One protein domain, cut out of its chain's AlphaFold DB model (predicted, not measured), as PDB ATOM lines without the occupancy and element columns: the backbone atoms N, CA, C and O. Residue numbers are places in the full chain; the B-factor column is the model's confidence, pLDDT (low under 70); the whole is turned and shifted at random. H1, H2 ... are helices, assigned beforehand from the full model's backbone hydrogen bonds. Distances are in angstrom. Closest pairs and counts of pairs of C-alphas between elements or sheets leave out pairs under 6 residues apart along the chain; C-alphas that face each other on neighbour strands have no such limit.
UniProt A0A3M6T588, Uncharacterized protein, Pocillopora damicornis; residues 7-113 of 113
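Overview. This is residues 7 to 113 of the 113 residues of an uncharacterized protein of Pocillopora damicornis (UniProt A0A3M6T588). One long helix, H6, runs along the longest axis of the model, and short H3 packs across it; H2 and H1 make a turned chain of short helices from H3 toward the far end of H6. Two long links carry the chain out to H4, away from the other helices, and back to H5, near the start of H6. The printed part has 107 residues, with six named helices in the order H1 to H6 and no named strand, in the class all helix. It is compact, with a radius of gyration of the C-alphas of 14.4 A and spans of 42 by 31 by 28 A.

Along the chain. H6, residues 93 to 110, is 25.8 A long, from C-alpha 93 at (352.368, 271.972, 308.467) to C-alpha 110 at (347.126, 297.198, 309.443). H3 is residues 31 to 37, 10.1 A, and H2 residues 18 to 26, 12.2 A. H1, residues 7 to 14, 9.7 A, begins at (339.721, 301.314, 301.357). H4 is residues 61 to 66, 8.2 A, and H5 residues 83 to 88, 8.9 A.

Arrangement. H6 touches H3 with residues 98 to 106 alone, at a steep tilt of 55 degrees, opposite ways; the closest C-alphas, of Phe 34 and Ala 102, are 4.7 A apart. H3 and H2 touch only at the corner by their link, closest at the C-alphas of Gln 26 and Gly 32, 6.8 A. H2 touches H1, about perpendicular at 75 degrees, closest at the C-alphas of Gly 10 and Phe 21, 5.3 A. H1 and H6 are close but not clearly touching, with the C-alphas of Leu 9 and Asn 110 7.2 A apart. H5 and H6 are only just apart, closest 8.0 A, and H4 touches no helix. In H1, H2, H3, H4, H5 and H6 every O i to N i+4 pair is within hydrogen-bond range.

Size, cuts and confidence. The C-alphas farthest apart, of Lys 15 and Gly 91, are 43.3 A apart. The printed part has no cut. The links H3 to H4, 23 residues, and H4 to H5, 16 residues, are long. The mean pLDDT of the printed part is 91.6, and residue 113 is under 70.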
ATOM      1  N   ARG A   7     339.918 299.910 301.763       79.44
ATOM      2  CA  ARG A   7     339.721 301.314 301.357       79.44
ATOM      3  C   ARG A   7     339.835 302.290 302.524       79.44
ATOM      4  O   ARG A   7     340.407 303.354 302.355       79.44
ATOM      5  N   SER A   8     339.319 301.935 303.699       81.81
ATOM      6  CA  SER A   8     339.463 302.748 304.913       81.81
ATOM      7  C   SER A   8     340.903 302.766 305.413       81.81
ATOM      8  O   SER A   8     341.341 303.781 305.938       81.81
ATOM      9  N   LEU A   9     341.649 301.678 305.198       83.44
ATOM     10  CA  LEU A   9     343.089 301.646 305.431       83.44
ATOM     11  C   LEU A   9     343.837 302.515 304.427       83.44
ATOM     12  O   LEU A   9     344.692 303.291 304.831       83.44
ATOM     13  N   GLY A  10     343.466 302.451 303.147       84.44
ATOM     14  CA  GLY A  10     343.965 303.372 302.132       84.44
ATOM     15  C   GLY A  10     343.685 304.829 302.493       84.44
ATOM     16  O   GLY A  10     344.572 305.665 302.421       84.44
ATOM     17  N   GLU A  11     342.487 305.153 302.968       85.62
ATOM     18  CA  GLU A  11     342.188 306.511 303.427       85.62
ATOM     19  C   GLU A  11     343.027 306.900 304.652       85.62
ATOM     20  O   GLU A  11     343.598 307.986 304.697       85.62
ATOM     21  N   TYR A  12     343.165 306.001 305.626       86.50
ATOM     22  CA  TYR A  12     343.921 306.260 306.847       86.50
ATOM     23  C   TYR A  12     345.422 306.463 306.591       86.50
ATOM     24  O   TYR A  12     346.001 307.447 307.055       86.50
ATOM     25  N   TRP A  13     346.045 305.557 305.839       86.12
ATOM     26  CA  TRP A  13     347.482 305.568 305.568       86.12
ATOM     27  C   TRP A  13     347.860 306.497 304.413       86.12
ATOM     28  O   TRP A  13     348.907 307.136 304.464       86.12
ATOM     29  N   CYS A  14     347.007 306.592 303.393       90.94
ATOM     30  CA  CYS A  14     347.319 307.254 302.129       90.94
ATOM     31  C   CYS A  14     346.477 308.498 301.831       90.94
ATOM     32  O   CYS A  14     346.763 309.172 300.843       90.94
ATOM     33  N   LYS A  15     345.469 308.837 302.651       90.69
ATOM     34  CA  LYS A  15     344.629 310.045 302.490       90.69
ATOM     35  C   LYS A  15     344.066 310.193 301.067       90.69
ATOM     36  O   LYS A  15     344.157 311.259 300.458       90.69
ATOM     37  N   GLY A  16     343.595 309.085 300.496       84.25
ATOM     38  CA  GLY A  16     343.035 309.034 299.144       84.25
ATOM     39  C   GLY A  16     344.054 309.086 297.996       84.25
ATOM     40  O   GLY A  16     343.652 309.141 296.835       84.25
ATOM     41  N   ASN A  17     345.363 309.058 298.269       93.12
ATOM     42  CA  ASN A  17     346.384 309.013 297.222       93.12
ATOM     43  C   ASN A  17     346.451 307.613 296.582       93.12
ATOM     44  O   ASN A  17     346.823 306.642 297.239       93.12
ATOM     45  N   ASN A  18     346.126 307.525 295.288       90.50
ATOM     46  CA  ASN A  18     346.090 306.257 294.552       90.50
ATOM     47  C   ASN A  18     347.457 305.569 294.438       90.50
ATOM     48  O   ASN A  18     347.506 304.350 294.543       90.50
ATOM     49  N   THR A  19     348.548 306.316 294.248       92.88
ATOM     50  CA  THR A  19     349.907 305.751 294.170       92.88
ATOM     51  C   THR A  19     350.315 305.144 295.506       92.88
ATOM     52  O   THR A  19     350.744 304.002 295.560       92.88
ATOM     53  N   CYS A  20     350.072 305.856 296.607       92.75
ATOM     54  CA  CYS A  20     350.286 305.298 297.940       92.75
ATOM     55  C   CYS A  20     349.371 304.095 298.199       92.75
ATOM     56  O   CYS A  20     349.797 303.129 298.817       92.75
ATOM     57  N   PHE A  21     348.114 304.121 297.739       91.12
ATOM     58  CA  PHE A  21     347.220 302.976 297.913       91.12
ATOM     59  C   PHE A  21     347.678 301.757 297.105       91.12
ATOM     60  O   PHE A  21     347.557 300.631 297.582       91.12
ATOM     61  N   GLN A  22     348.236 301.968 295.915       91.25
ATOM     62  CA  GLN A  22     348.902 300.917 295.156       91.25
ATOM     63  C   GLN A  22     350.096 300.360 295.947       91.25
ATOM     64  O   GLN A  22     350.132 299.156 296.193       91.25
ATOM     65  N   ASP A  23     350.984 301.219 296.458       91.38
ATOM     66  CA  ASP A  23     352.102 300.824 297.333       91.38
ATOM     67  C   ASP A  23     351.635 300.125 298.616       91.38
ATOM     68  O   ASP A  23     352.318 299.253 299.142       91.38
ATOM     69  N   PHE A  24     350.458 300.458 299.140       90.75
ATOM     70  CA  PHE A  24     349.881 299.758 300.283       90.75
ATOM     71  C   PHE A  24     349.535 298.303 299.936       90.75
ATOM     72  O   PHE A  24     349.696 297.417 300.773       90.75
ATOM     73  N   VAL A  25     349.056 298.054 298.713       90.81
ATOM     74  CA  VAL A  25     348.665 296.720 298.243       90.81
ATOM     75  C   VAL A  25     349.883 295.883 297.844       90.81
ATOM     76  O   VAL A  25     349.938 294.715 298.227       90.81
ATOM     77  N   GLN A  26     350.841 296.462 297.115       93.44
ATOM     78  CA  GLN A  26     352.001 295.740 296.571       93.44
ATOM     79  C   GLN A  26     353.266 295.850 297.438       93.44
ATOM     80  O   GLN A  26     354.146 295.012 297.346       93.44
ATOM     81  N   GLY A  27     353.367 296.863 298.300       93.56
ATOM     82  CA  GLY A  27     354.554 297.164 299.101       93.56
ATOM     83  C   GLY A  27     354.609 296.445 300.453       93.56
ATOM     84  O   GLY A  27     353.900 295.476 300.720       93.56
ATOM     85  N   ASN A  28     355.435 296.963 301.365       94.75
ATOM     86  CA  ASN A  28     355.760 296.341 302.661       94.75
ATOM     87  C   ASN A  28     354.619 296.294 303.703       94.75
ATOM     88  O   ASN A  28     354.820 295.841 304.829       94.75
ATOM     89  N   ARG A  29     353.428 296.782 303.349       92.75
ATOM     90  CA  ARG A  29     352.200 296.664 304.154       92.75
ATOM     91  C   ARG A  29     351.194 295.686 303.559       92.75
ATOM     92  O   ARG A  29     350.240 295.318 304.249       92.75
ATOM     93  N   GLY A  30     351.405 295.278 302.310       93.88
ATOM     94  CA  GLY A  30     350.540 294.366 301.587       93.88
ATOM     95  C   GLY A  30     350.626 292.948 302.137       93.88
ATOM     96  O   GLY A  30     351.627 292.545 302.730       93.88
ATOM     97  N   LEU A  31     349.576 292.160 301.916       95.88
ATOM     98  CA  LEU A  31     349.571 290.753 302.318       95.88
ATOM     99  C   LEU A  31     350.685 289.962 301.611       95.88
ATOM    100  O   LEU A  31     351.299 289.104 302.237       95.88
ATOM    101  N   GLY A  32     350.984 290.282 300.346       97.25
ATOM    102  CA  GLY A  32     352.051 289.632 299.585       97.25
ATOM    103  C   GLY A  32     353.439 289.815 300.196       97.25
ATOM    104  O   GLY A  32     354.203 288.859 300.244       97.25
ATOM    105  N   TYR A  33     353.739 290.985 300.772       97.81
ATOM    106  CA  TYR A  33     354.991 291.190 301.506       97.81
ATOM    107  C   TYR A  33     355.139 290.203 302.668       97.81
ATOM    108  O   TYR A  33     356.175 289.556 302.799       97.81
ATOM    109  N   PHE A  34     354.098 290.049 303.491       98.25
ATOM    110  CA  PHE A  34     354.132 289.118 304.622       98.25
ATOM    111  C   PHE A  34     354.181 287.656 304.170       98.25
ATOM    112  O   PHE A  34     354.849 286.846 304.805       98.25
ATOM    113  N   MET A  35     353.550 287.318 303.041       98.19
ATOM    114  CA  MET A  35     353.720 286.003 302.414       98.19
ATOM    115  C   MET A  35     355.189 285.768 302.030       98.19
ATOM    116  O   MET A  35     355.746 284.733 302.396       98.19
ATOM    117  N   ASN A  36     355.853 286.745 301.401       97.94
ATOM    118  CA  ASN A  36     357.273 286.629 301.058       97.94
ATOM    119  C   ASN A  36     358.166 286.475 302.299       97.94
ATOM    120  O   ASN A  36     359.116 285.697 302.265       97.94
ATOM    121  N   GLN A  37     357.866 287.175 303.401       98.19
ATOM    122  CA  GLN A  37     358.626 287.038 304.655       98.19
ATOM    123  C   GLN A  37     358.542 285.626 305.250       98.19
ATOM    124  O   GLN A  37     359.492 285.165 305.880       98.19
ATOM    125  N   GLU A  38     357.437 284.920 305.014       97.81
ATOM    126  CA  GLU A  38     357.257 283.524 305.425       97.81
ATOM    127  C   GLU A  38     357.721 282.520 304.347       97.81
ATOM    128  O   GLU A  38     357.487 281.317 304.471       97.81
ATOM    129  N   GLY A  39     358.409 282.994 303.299       96.50
ATOM    130  CA  GLY A  39     358.994 282.166 302.241       96.50
ATOM    131  C   GLY A  39     358.001 281.703 301.175       96.50
ATOM    132  O   GLY A  39     358.234 280.678 300.534       96.50
ATOM    133  N   LEU A  40     356.885 282.418 301.006       96.06
ATOM    134  CA  LEU A  40     355.850 282.118 300.020       96.06
ATOM    135  C   LEU A  40     355.883 283.130 298.870       96.06
ATOM    136  O   LEU A  40     355.871 284.345 299.092       96.06
ATOM    137  N   ASP A  41     355.849 282.623 297.640       95.31
ATOM    138  CA  ASP A  41     355.629 283.448 296.454       95.31
ATOM    139  C   ASP A  41     354.192 283.986 296.465       95.31
ATOM    140  O   ASP A  41     353.238 283.261 296.774       95.31
ATOM    141  N   ALA A  42     354.031 285.270 296.149       96.00
ATOM    142  CA  ALA A  42     352.741 285.940 296.174       96.00
ATOM    143  C   ALA A  42     352.719 287.118 295.204       96.00
ATOM    144  O   ALA A  42     353.681 287.872 295.123       96.00
ATOM    145  N   VAL A  43     351.569 287.315 294.567       95.62
ATOM    146  CA  VAL A  43     351.284 288.450 293.688       95.62
ATOM    147  C   VAL A  43     349.937 289.070 294.099       95.62
ATOM    148  O   VAL A  43     348.967 288.327 294.306       95.62
ATOM    149  N   PRO A  44     349.827 290.402 294.265       94.75
ATOM    150  CA  PRO A  44     350.915 291.384 294.237       94.75
ATOM    151  C   PRO A  44     351.760 291.367 295.527       94.75
ATOM    152  O   PRO A  44     351.239 291.136 296.624       94.75
ATOM    153  N   SER A  45     353.057 291.646 295.407       96.75
ATOM    154  CA  SER A  45     354.043 291.754 296.489       96.75
ATOM    155  C   SER A  45     355.273 292.574 296.058       96.75
ATOM    156  O   SER A  45     355.423 292.860 294.874       96.75
ATOM    157  N   PRO A  46     356.207 292.919 296.969       95.75
ATOM    158  CA  PRO A  46     357.428 293.630 296.582       95.75
ATOM    159  C   PRO A  46     358.393 292.805 295.725       95.75
ATOM    160  O   PRO A  46     359.326 293.370 295.160       95.75
ATOM    161  N   LEU A  47     358.235 291.478 295.699       95.56
ATOM    162  CA  LEU A  47     359.029 290.592 294.846       95.56
ATOM    163  C   LEU A  47     358.363 290.336 293.489       95.56
ATOM    164  O   LEU A  47     359.054 289.950 292.552       95.56
ATOM    165  N   ASP A  48     357.049 290.533 293.406       94.50
ATOM    166  CA  ASP A  48     356.215 290.244 292.241       94.50
ATOM    167  C   ASP A  48     354.999 291.189 292.265       94.50
ATOM    168  O   ASP A  48     353.995 290.932 292.939       94.50
ATOM    169  N   GLU A  49     355.144 292.358 291.637       91.25
ATOM    170  CA  GLU A  49     354.214 293.484 291.794       91.25
ATOM    171  C   GLU A  49     352.891 293.284 291.044       91.25
ATOM    172  O   GLU A  49     351.853 293.798 291.475       91.25
ATOM    173  N   ASP A  50     352.903 292.544 289.935       89.31
ATOM    174  CA  ASP A  50     351.761 292.401 289.040       89.31
ATOM    175  C   ASP A  50     351.754 291.030 288.346       89.31
ATOM    176  O   ASP A  50     352.796 290.416 288.186       89.31
ATOM    177  N   PRO A  51     350.588 290.520 287.914       87.69
ATOM    178  CA  PRO A  51     350.467 289.164 287.376       87.69
ATOM    179  C   PRO A  51     351.115 288.958 285.991       87.69
ATOM    180  O   PRO A  51     350.854 287.938 285.364       87.69
ATOM    181  N   GLU A  52     351.871 289.916 285.456       90.50
ATOM    182  CA  GLU A  52     352.576 289.852 284.166       90.50
ATOM    183  C   GLU A  52     351.667 289.469 282.979       90.50
ATOM    184  O   GLU A  52     352.066 288.834 282.002       90.50
ATOM    185  N   GLY A  53     350.394 289.872 283.045       89.88
ATOM    186  CA  GLY A  53     349.380 289.557 282.033       89.88
ATOM    187  C   GLY A  53     348.696 288.195 282.200       89.88
ATOM    188  O   GLY A  53     347.791 287.877 281.418       89.88
ATOM    189  N   GLU A  54     349.050 287.420 283.224       88.38
ATOM    190  CA  GLU A  54     348.336 286.202 283.593       88.38
ATOM    191  C   GLU A  54     346.902 286.495 284.040       88.38
ATOM    192  O   GLU A  54     346.545 287.564 284.550       88.38
ATOM    193  N   LYS A  55     346.030 285.506 283.837       89.31
ATOM    194  CA  LYS A  55     344.631 285.614 284.256       89.31
ATOM    195  C   LYS A  55     344.524 285.414 285.761       89.31
ATOM    196  O   LYS A  55     344.937 284.384 286.280       89.31
ATOM    197  N   PHE A  56     343.842 286.341 286.422       89.75
ATOM    198  CA  PHE A  56     343.515 286.276 287.844       89.75
ATOM    199  C   PHE A  56     342.037 286.610 288.074       89.75
ATOM    200  O   PHE A  56     341.368 287.215 287.225       89.75
ATOM    201  N   PHE A  57     341.507 286.255 289.242       87.31
ATOM    202  CA  PHE A  57     340.175 286.663 289.664       87.31
ATOM    203  C   PHE A  57     340.256 287.899 290.575       87.31
ATOM    204  O   PHE A  57     340.723 287.875 291.708       87.31
ATOM    205  N   TYR A  58     339.665 289.004 290.134       85.75
ATOM    206  CA  TYR A  58     339.662 290.299 290.837       85.75
ATOM    207  C   TYR A  58     338.723 290.386 292.070       85.75
ATOM    208  O   TYR A  58     338.144 291.443 292.359       85.75
ATOM    209  N   GLY A  59     338.483 289.269 292.758       84.06
ATOM    210  CA  GLY A  59     337.497 289.136 293.831       84.06
ATOM    211  C   GLY A  59     336.081 288.860 293.310       84.06
ATOM    212  O   GLY A  59     335.437 289.720 292.688       84.06
ATOM    213  N   GLY A  60     335.597 287.645 293.583       88.81
ATOM    214  CA  GLY A  60     334.297 287.132 293.151       88.81
ATOM    215  C   GLY A  60     333.093 287.671 293.937       88.81
ATOM    216  O   GLY A  60     333.173 288.664 294.665       88.81
ATOM    217  N   TYR A  61     331.945 286.998 293.785       92.06
ATOM    218  CA  TYR A  61     330.675 287.406 294.403       92.06
ATOM    219  C   TYR A  61     330.790 287.566 295.921       92.06
ATOM    220  O   TYR A  61     330.372 288.593 296.448       92.06
ATOM    221  N   THR A  62     331.405 286.605 296.617       91.62
ATOM    222  CA  THR A  62     331.530 286.624 298.082       91.62
ATOM    223  C   THR A  62     332.266 287.869 298.572       91.62
ATOM    224  O   THR A  62     331.722 288.633 299.368       91.62
ATOM    225  N   THR A  63     333.459 288.131 298.031       91.44
ATOM    226  CA  THR A  63     334.274 289.303 298.379       91.44
ATOM    227  C   THR A  63     333.536 290.607 298.074       91.44
ATOM    228  O   THR A  63     333.535 291.530 298.885       91.44
ATOM    229  N   ARG A  64     332.844 290.684 296.931       87.69
ATOM    230  CA  ARG A  64     332.098 291.887 296.521       87.69
ATOM    231  C   ARG A  64     330.827 292.129 297.335       87.69
ATOM    232  O   ARG A  64     330.479 293.286 297.554       87.69
ATOM    233  N   ARG A  65     330.113 291.068 297.719       90.06
ATOM    234  CA  ARG A  65     328.799 291.136 298.378       90.06
ATOM    235  C   ARG A  65     328.899 291.303 299.888       90.06
ATOM    236  O   ARG A  65     328.028 291.965 300.460       90.06
ATOM    237  N   TYR A  66     329.886 290.657 300.504       89.88
ATOM    238  CA  TYR A  66     330.041 290.581 301.959       89.88
ATOM    239  C   TYR A  66     331.269 291.329 302.484       89.88
ATOM    240  O   TYR A  66     331.349 291.567 303.686       89.88
ATOM    241  N   GLY A  67     332.198 291.718 301.608       89.25
ATOM    242  CA  GLY A  67     333.250 292.667 301.949       89.25
ATOM    243  C   GLY A  67     332.739 294.107 301.988       89.25
ATOM    244  O   GLY A  67     331.601 294.416 301.632       89.25
ATOM    245  N   SER A  68     333.624 295.018 302.363       87.06
ATOM    246  CA  SER A  68     333.285 296.402 302.696       87.06
ATOM    247  C   SER A  68     333.410 297.389 301.536       87.06
ATOM    248  O   SER A  68     333.392 298.606 301.734       87.06
ATOM    249  N   ARG A  69     333.473 296.890 300.292       82.19
ATOM    250  CA  ARG A  69     333.539 297.717 299.071       82.19
ATOM    251  C   ARG A  69     332.424 298.766 298.998       82.19
ATOM    252  O   ARG A  69     332.669 299.858 298.495       82.19
ATOM    253  N   TYR A  70     331.226 298.424 299.471       83.00
ATOM    254  CA  TYR A  70     330.044 299.294 299.469       83.00
ATOM    255  C   TYR A  70     329.643 299.739 300.890       83.00
ATOM    256  O   TYR A  70     328.487 300.079 301.128       83.00
ATOM    257  N   GLY A  71     330.588 299.724 301.838       78.69
ATOM    258  CA  GLY A  71     330.359 299.991 303.262       78.69
ATOM    259  C   GLY A  71     330.274 298.717 304.110       78.69
ATOM    260  O   GLY A  71     330.376 297.608 303.601       78.69
ATOM    261  N   GLY A  72     330.092 298.870 305.426       80.38
ATOM    262  CA  GLY A  72     330.055 297.752 306.379       80.38
ATOM    263  C   GLY A  72     331.350 297.575 307.179       80.38
ATOM    264  O   GLY A  72     332.329 298.301 307.001       80.38
ATOM    265  N   LYS A  73     331.323 296.627 308.124       81.44
ATOM    266  CA  LYS A  73     332.399 296.431 309.111       81.44
ATOM    267  C   LYS A  73     333.356 295.267 308.802       81.44
ATOM    268  O   LYS A  73     334.253 295.015 309.597       81.44
ATOM    269  N   ILE A  74     333.146 294.559 307.693       86.12
ATOM    270  CA  ILE A  74     333.889 293.349 307.324       86.12
ATOM    271  C   ILE A  74     334.715 293.645 306.077       86.12
ATOM    272  O   ILE A  74     334.141 293.976 305.042       86.12
ATOM    273  N   ASP A  75     336.035 293.496 306.162       88.50
ATOM    274  CA  ASP A  75     336.897 293.456 304.980       88.50
ATOM    275  C   ASP A  75     336.997 292.029 304.436       88.50
ATOM    276  O   ASP A  75     336.879 291.059 305.187       88.50
ATOM    277  N   ALA A  76     337.184 291.899 303.124       89.75
ATOM    278  CA  ALA A  76     337.283 290.602 302.473       89.75
ATOM    279  C   ALA A  76     338.400 290.607 301.430       89.75
ATOM    280  O   ALA A  76     338.438 291.465 300.549       89.75
ATOM    281  N   ILE A  77     339.256 289.590 301.499       91.12
ATOM    282  CA  ILE A  77     340.342 289.331 300.552       91.12
ATOM    283  C   ILE A  77     340.096 287.948 299.947       91.12
ATOM    284  O   ILE A  77     339.718 287.011 300.649       91.12
ATOM    285  N   GLN A  78     340.257 287.832 298.631       92.75
ATOM    286  CA  GLN A  78     340.288 286.542 297.951       92.75
ATOM    287  C   GLN A  78     341.741 286.103 297.784       92.75
ATOM    288  O   GLN A  78     342.575 286.913 297.395       92.75
ATOM    289  N   LEU A  79     342.017 284.826 298.044       93.50
ATOM    290  CA  LEU A  79     343.314 284.205 297.795       93.50
ATOM    291  C   LEU A  79     343.162 283.122 296.732       93.50
ATOM    292  O   LEU A  79     342.256 282.287 296.813       93.50
ATOM    293  N   GLU A  80     344.057 283.134 295.753       93.50
ATOM    294  CA  GLU A  80     344.137 282.128 294.699       93.50
ATOM    295  C   GLU A  80     345.362 281.259 294.938       93.50
ATOM    296  O   GLU A  80     346.483 281.750 295.009       93.50
ATOM    297  N   LEU A  81     345.138 279.954 295.099       93.44
ATOM    298  CA  LEU A  81     346.206 279.002 295.382       93.44
ATOM    299  C   LEU A  81     346.402 278.074 294.180       93.44
ATOM    300  O   LEU A  81     345.465 277.337 293.819       93.44
ATOM    301  N   PRO A  82     347.607 278.047 293.578       92.44
ATOM    302  CA  PRO A  82     347.889 277.142 292.479       92.44
ATOM    303  C   PRO A  82     347.754 275.690 292.944       92.44
ATOM    304  O   PRO A  82     347.894 275.353 294.125       92.44
ATOM    305  N   ILE A  83     347.462 274.795 291.999       94.19
ATOM    306  CA  ILE A  83     347.132 273.401 292.312       94.19
ATOM    307  C   ILE A  83     348.242 272.682 293.095       94.19
ATOM    308  O   ILE A  83     347.941 271.911 294.003       94.19
ATOM    309  N   GLY A  84     349.512 272.997 292.816       93.75
ATOM    310  CA  GLY A  84     350.659 272.442 293.537       93.75
ATOM    311  C   GLY A  84     350.668 272.789 295.028       93.75
ATOM    312  O   GLY A  84     350.941 271.919 295.852       93.75
ATOM    313  N   VAL A  85     350.296 274.022 295.389       94.12
ATOM    314  CA  VAL A  85     350.161 274.452 296.793       94.12
ATOM    315  C   VAL A  85     349.004 273.707 297.460       94.12
ATOM    316  O   VAL A  85     349.153 273.166 298.555       94.12
ATOM    317  N   ARG A  86     347.865 273.585 296.767       94.50
ATOM    318  CA  ARG A  86     346.683 272.876 297.287       94.50
ATOM    319  C   ARG A  86     346.937 271.389 297.533       94.50
ATOM    320  O   ARG A  86     346.425 270.855 298.510       94.50
ATOM    321  N   TYR A  87     347.731 270.725 296.692       96.12
ATOM    322  CA  TYR A  87     348.077 269.314 296.897       96.12
ATOM    323  C   TYR A  87     348.935 269.081 298.142       96.12
ATOM    324  O   TYR A  87     348.750 268.075 298.824       96.12
ATOM    325  N   LYS A  88     349.842 270.008 298.464       94.81
ATOM    326  CA  LYS A  88     350.695 269.915 299.657       94.81
ATOM    327  C   LYS A  88     349.956 270.275 300.946       94.81
ATOM    328  O   LYS A  88     350.317 269.776 302.007       94.81
ATOM    329  N   TRP A  89     348.897 271.080 300.848       94.06
ATOM    330  CA  TRP A  89     348.203 271.702 301.979       94.06
ATOM    331  C   TRP A  89     347.933 270.776 303.172       94.06
ATOM    332  O   TRP A  89     348.218 271.127 304.314       94.06
ATOM    333  N   ASN A  90     347.400 269.575 302.927       92.81
ATOM    334  CA  ASN A  90     347.011 268.676 304.015       92.81
ATOM    335  C   ASN A  90     348.211 268.093 304.776       92.81
ATOM    336  O   ASN A  90     348.098 267.870 305.979       92.81
ATOM    337  N   GLY A  91     349.336 267.862 304.095       95.50
ATOM    338  CA  GLY A  91     350.521 267.210 304.664       95.50
ATOM    339  C   GLY A  91     351.645 268.160 305.072       95.50
ATOM    340  O   GLY A  91     352.626 267.707 305.651       95.50
ATOM    341  N   ASP A  92     351.524 269.451 304.766       97.25
ATOM    342  CA  ASP A  92     352.591 270.428 304.967       97.25
ATOM    343  C   ASP A  92     352.217 271.432 306.069       97.25
ATOM    344  O   ASP A  92     351.587 272.468 305.838       97.25
ATOM    345  N   ASP A  93     352.577 271.094 307.310       97.81
ATOM    346  CA  ASP A  93     352.368 271.972 308.467       97.81
ATOM    347  C   ASP A  93     353.185 273.262 308.373       97.81
ATOM    348  O   ASP A  93     352.730 274.305 308.847       97.81
ATOM    349  N   ALA A  94     354.357 273.227 307.733       97.38
ATOM    350  CA  ALA A  94     355.179 274.415 307.549       97.38
ATOM    351  C   ALA A  94     354.480 275.417 306.622       97.38
ATOM    352  O   ALA A  94     354.350 276.585 306.989       97.38
ATOM    353  N   LEU A  95     353.935 274.950 305.495       96.69
ATOM    354  CA  LEU A  95     353.126 275.755 304.576       96.69
ATOM    355  C   LEU A  95     351.914 276.380 305.282       96.69
ATOM    356  O   LEU A  95     351.685 277.584 305.175       96.69
ATOM    357  N   LYS A  96     351.146 275.584 306.039       96.75
ATOM    358  CA  LYS A  96     349.974 276.085 306.781       96.75
ATOM    359  C   LYS A  96     350.366 277.142 307.817       96.75
ATOM    360  O   LYS A  96     349.691 278.164 307.935       96.75
ATOM    361  N   ASN A  97     351.461 276.913 308.541       98.12
ATOM    362  CA  ASN A  97     351.964 277.849 309.540       98.12
ATOM    363  C   ASN A  97     352.472 279.149 308.903       98.12
ATOM    364  O   ASN A  97     352.176 280.217 309.433       98.12
ATOM    365  N   ALA A  98     353.174 279.073 307.770       98.06
ATOM    366  CA  ALA A  98     353.611 280.237 307.000       98.06
ATOM    367  C   ALA A  98     352.411 281.096 306.560       98.06
ATOM    368  O   ALA A  98     352.357 282.290 306.852       98.06
ATOM    369  N   PHE A  99     351.379 280.473 305.977       97.19
ATOM    370  CA  PHE A  99     350.138 281.161 305.599       97.19
ATOM    371  C   PHE A  99     349.453 281.840 306.791       97.19
ATOM    372  O   PHE A  99     349.047 283.001 306.704       97.19
ATOM    373  N   ALA A 100     349.316 281.128 307.912       97.56
ATOM    374  CA  ALA A 100     348.676 281.668 309.107       97.56
ATOM    375  C   ALA A 100     349.451 282.866 309.678       97.56
ATOM    376  O   ALA A 100     348.845 283.888 310.002       97.56
ATOM    377  N   LYS A 101     350.783 282.769 309.759       98.50
ATOM    378  CA  LYS A 101     351.645 283.858 310.232       98.50
ATOM    379  C   LYS A 101     351.541 285.092 309.347       98.50
ATOM    380  O   LYS A 101     351.321 286.173 309.887       98.50
ATOM    381  N   ALA A 102     351.603 284.931 308.026       98.31
ATOM    382  CA  ALA A 102     351.488 286.046 307.091       98.31
ATOM    383  C   ALA A 102     350.154 286.801 307.255       98.31
ATOM    384  O   ALA A 102     350.128 288.031 307.311       98.31
ATOM    385  N   ILE A 103     349.040 286.073 307.412       96.69
ATOM    386  CA  ILE A 103     347.714 286.672 307.643       96.69
ATOM    387  C   ILE A 103     347.667 287.414 308.985       96.69
ATOM    388  O   ILE A 103     347.142 288.527 309.052       96.69
ATOM    389  N   VAL A 104     348.216 286.823 310.052       96.94
ATOM    390  CA  VAL A 104     348.253 287.452 311.381       96.94
ATOM    391  C   VAL A 104     349.116 288.713 311.368       96.94
ATOM    392  O   VAL A 104     348.674 289.738 311.878       96.94
ATOM    393  N   GLN A 105     350.294 288.678 310.744       96.94
ATOM    394  CA  GLN A 105     351.184 289.837 310.614       96.94
ATOM    395  C   GLN A 105     350.527 290.969 309.818       96.94
ATOM    396  O   GLN A 105     350.553 292.124 310.254       96.94
ATOM    397  N   PHE A 106     349.877 290.645 308.695       95.19
ATOM    398  CA  PHE A 106     349.102 291.609 307.915       95.19
ATOM    399  C   PHE A 106     347.983 292.243 308.747       95.19
ATOM    400  O   PHE A 106     347.815 293.466 308.732       95.19
ATOM    401  N   TYR A 107     347.235 291.426 309.494       93.00
ATOM    402  CA  TYR A 107     346.168 291.908 310.362       93.00
ATOM    403  C   TYR A 107     346.707 292.818 311.471       93.00
ATOM    404  O   TYR A 107     346.235 293.942 311.616       93.00
ATOM    405  N   GLN A 108     347.725 292.384 312.213       93.38
ATOM    406  CA  GLN A 108     348.310 293.157 313.314       93.38
ATOM    407  C   GLN A 108     348.909 294.482 312.834       93.38
ATOM    408  O   GLN A 108     348.733 295.512 313.476       93.38
ATOM    409  N   THR A 109     349.563 294.483 311.673       91.69
ATOM    410  CA  THR A 109     350.199 295.690 311.123       91.69
ATOM    411  C   THR A 109     349.185 296.740 310.676       91.69
ATOM    412  O   THR A 109     349.454 297.941 310.761       91.69
ATOM    413  N   ASN A 110     348.040 296.304 310.148       90.00
ATOM    414  CA  ASN A 110     347.126 297.198 309.443       90.00
ATOM    415  C   ASN A 110     345.788 297.419 310.154       90.00
ATOM    416  O   ASN A 110     345.213 298.490 310.001       90.00
ATOM    417  N   TYR A 111     345.283 296.446 310.909       87.00
ATOM    418  CA  TYR A 111     343.948 296.480 311.518       87.00
ATOM    419  C   TYR A 111     343.956 296.607 313.044       87.00
ATOM    420  O   TYR A 111     342.958 297.065 313.600       87.00
ATOM    421  N   ASP A 112     345.055 296.239 313.707       83.50
ATOM    422  CA  ASP A 112     345.217 296.308 315.170       83.50
ATOM    423  C   ASP A 112     345.879 297.622 315.642       83.50
ATOM    424  O   ASP A 112     346.570 297.670 316.658       83.50
ATOM    425  N   VAL A 113     345.685 298.694 314.861       66.38
ATOM    426  CA  VAL A 113     346.199 300.059 315.094       66.38
ATOM    427  C   VAL A 113     345.192 300.990 315.760       66.38
ATOM    428  O   VAL A 113     343.967 300.870 315.504       66.38
TER     429      VAL A 113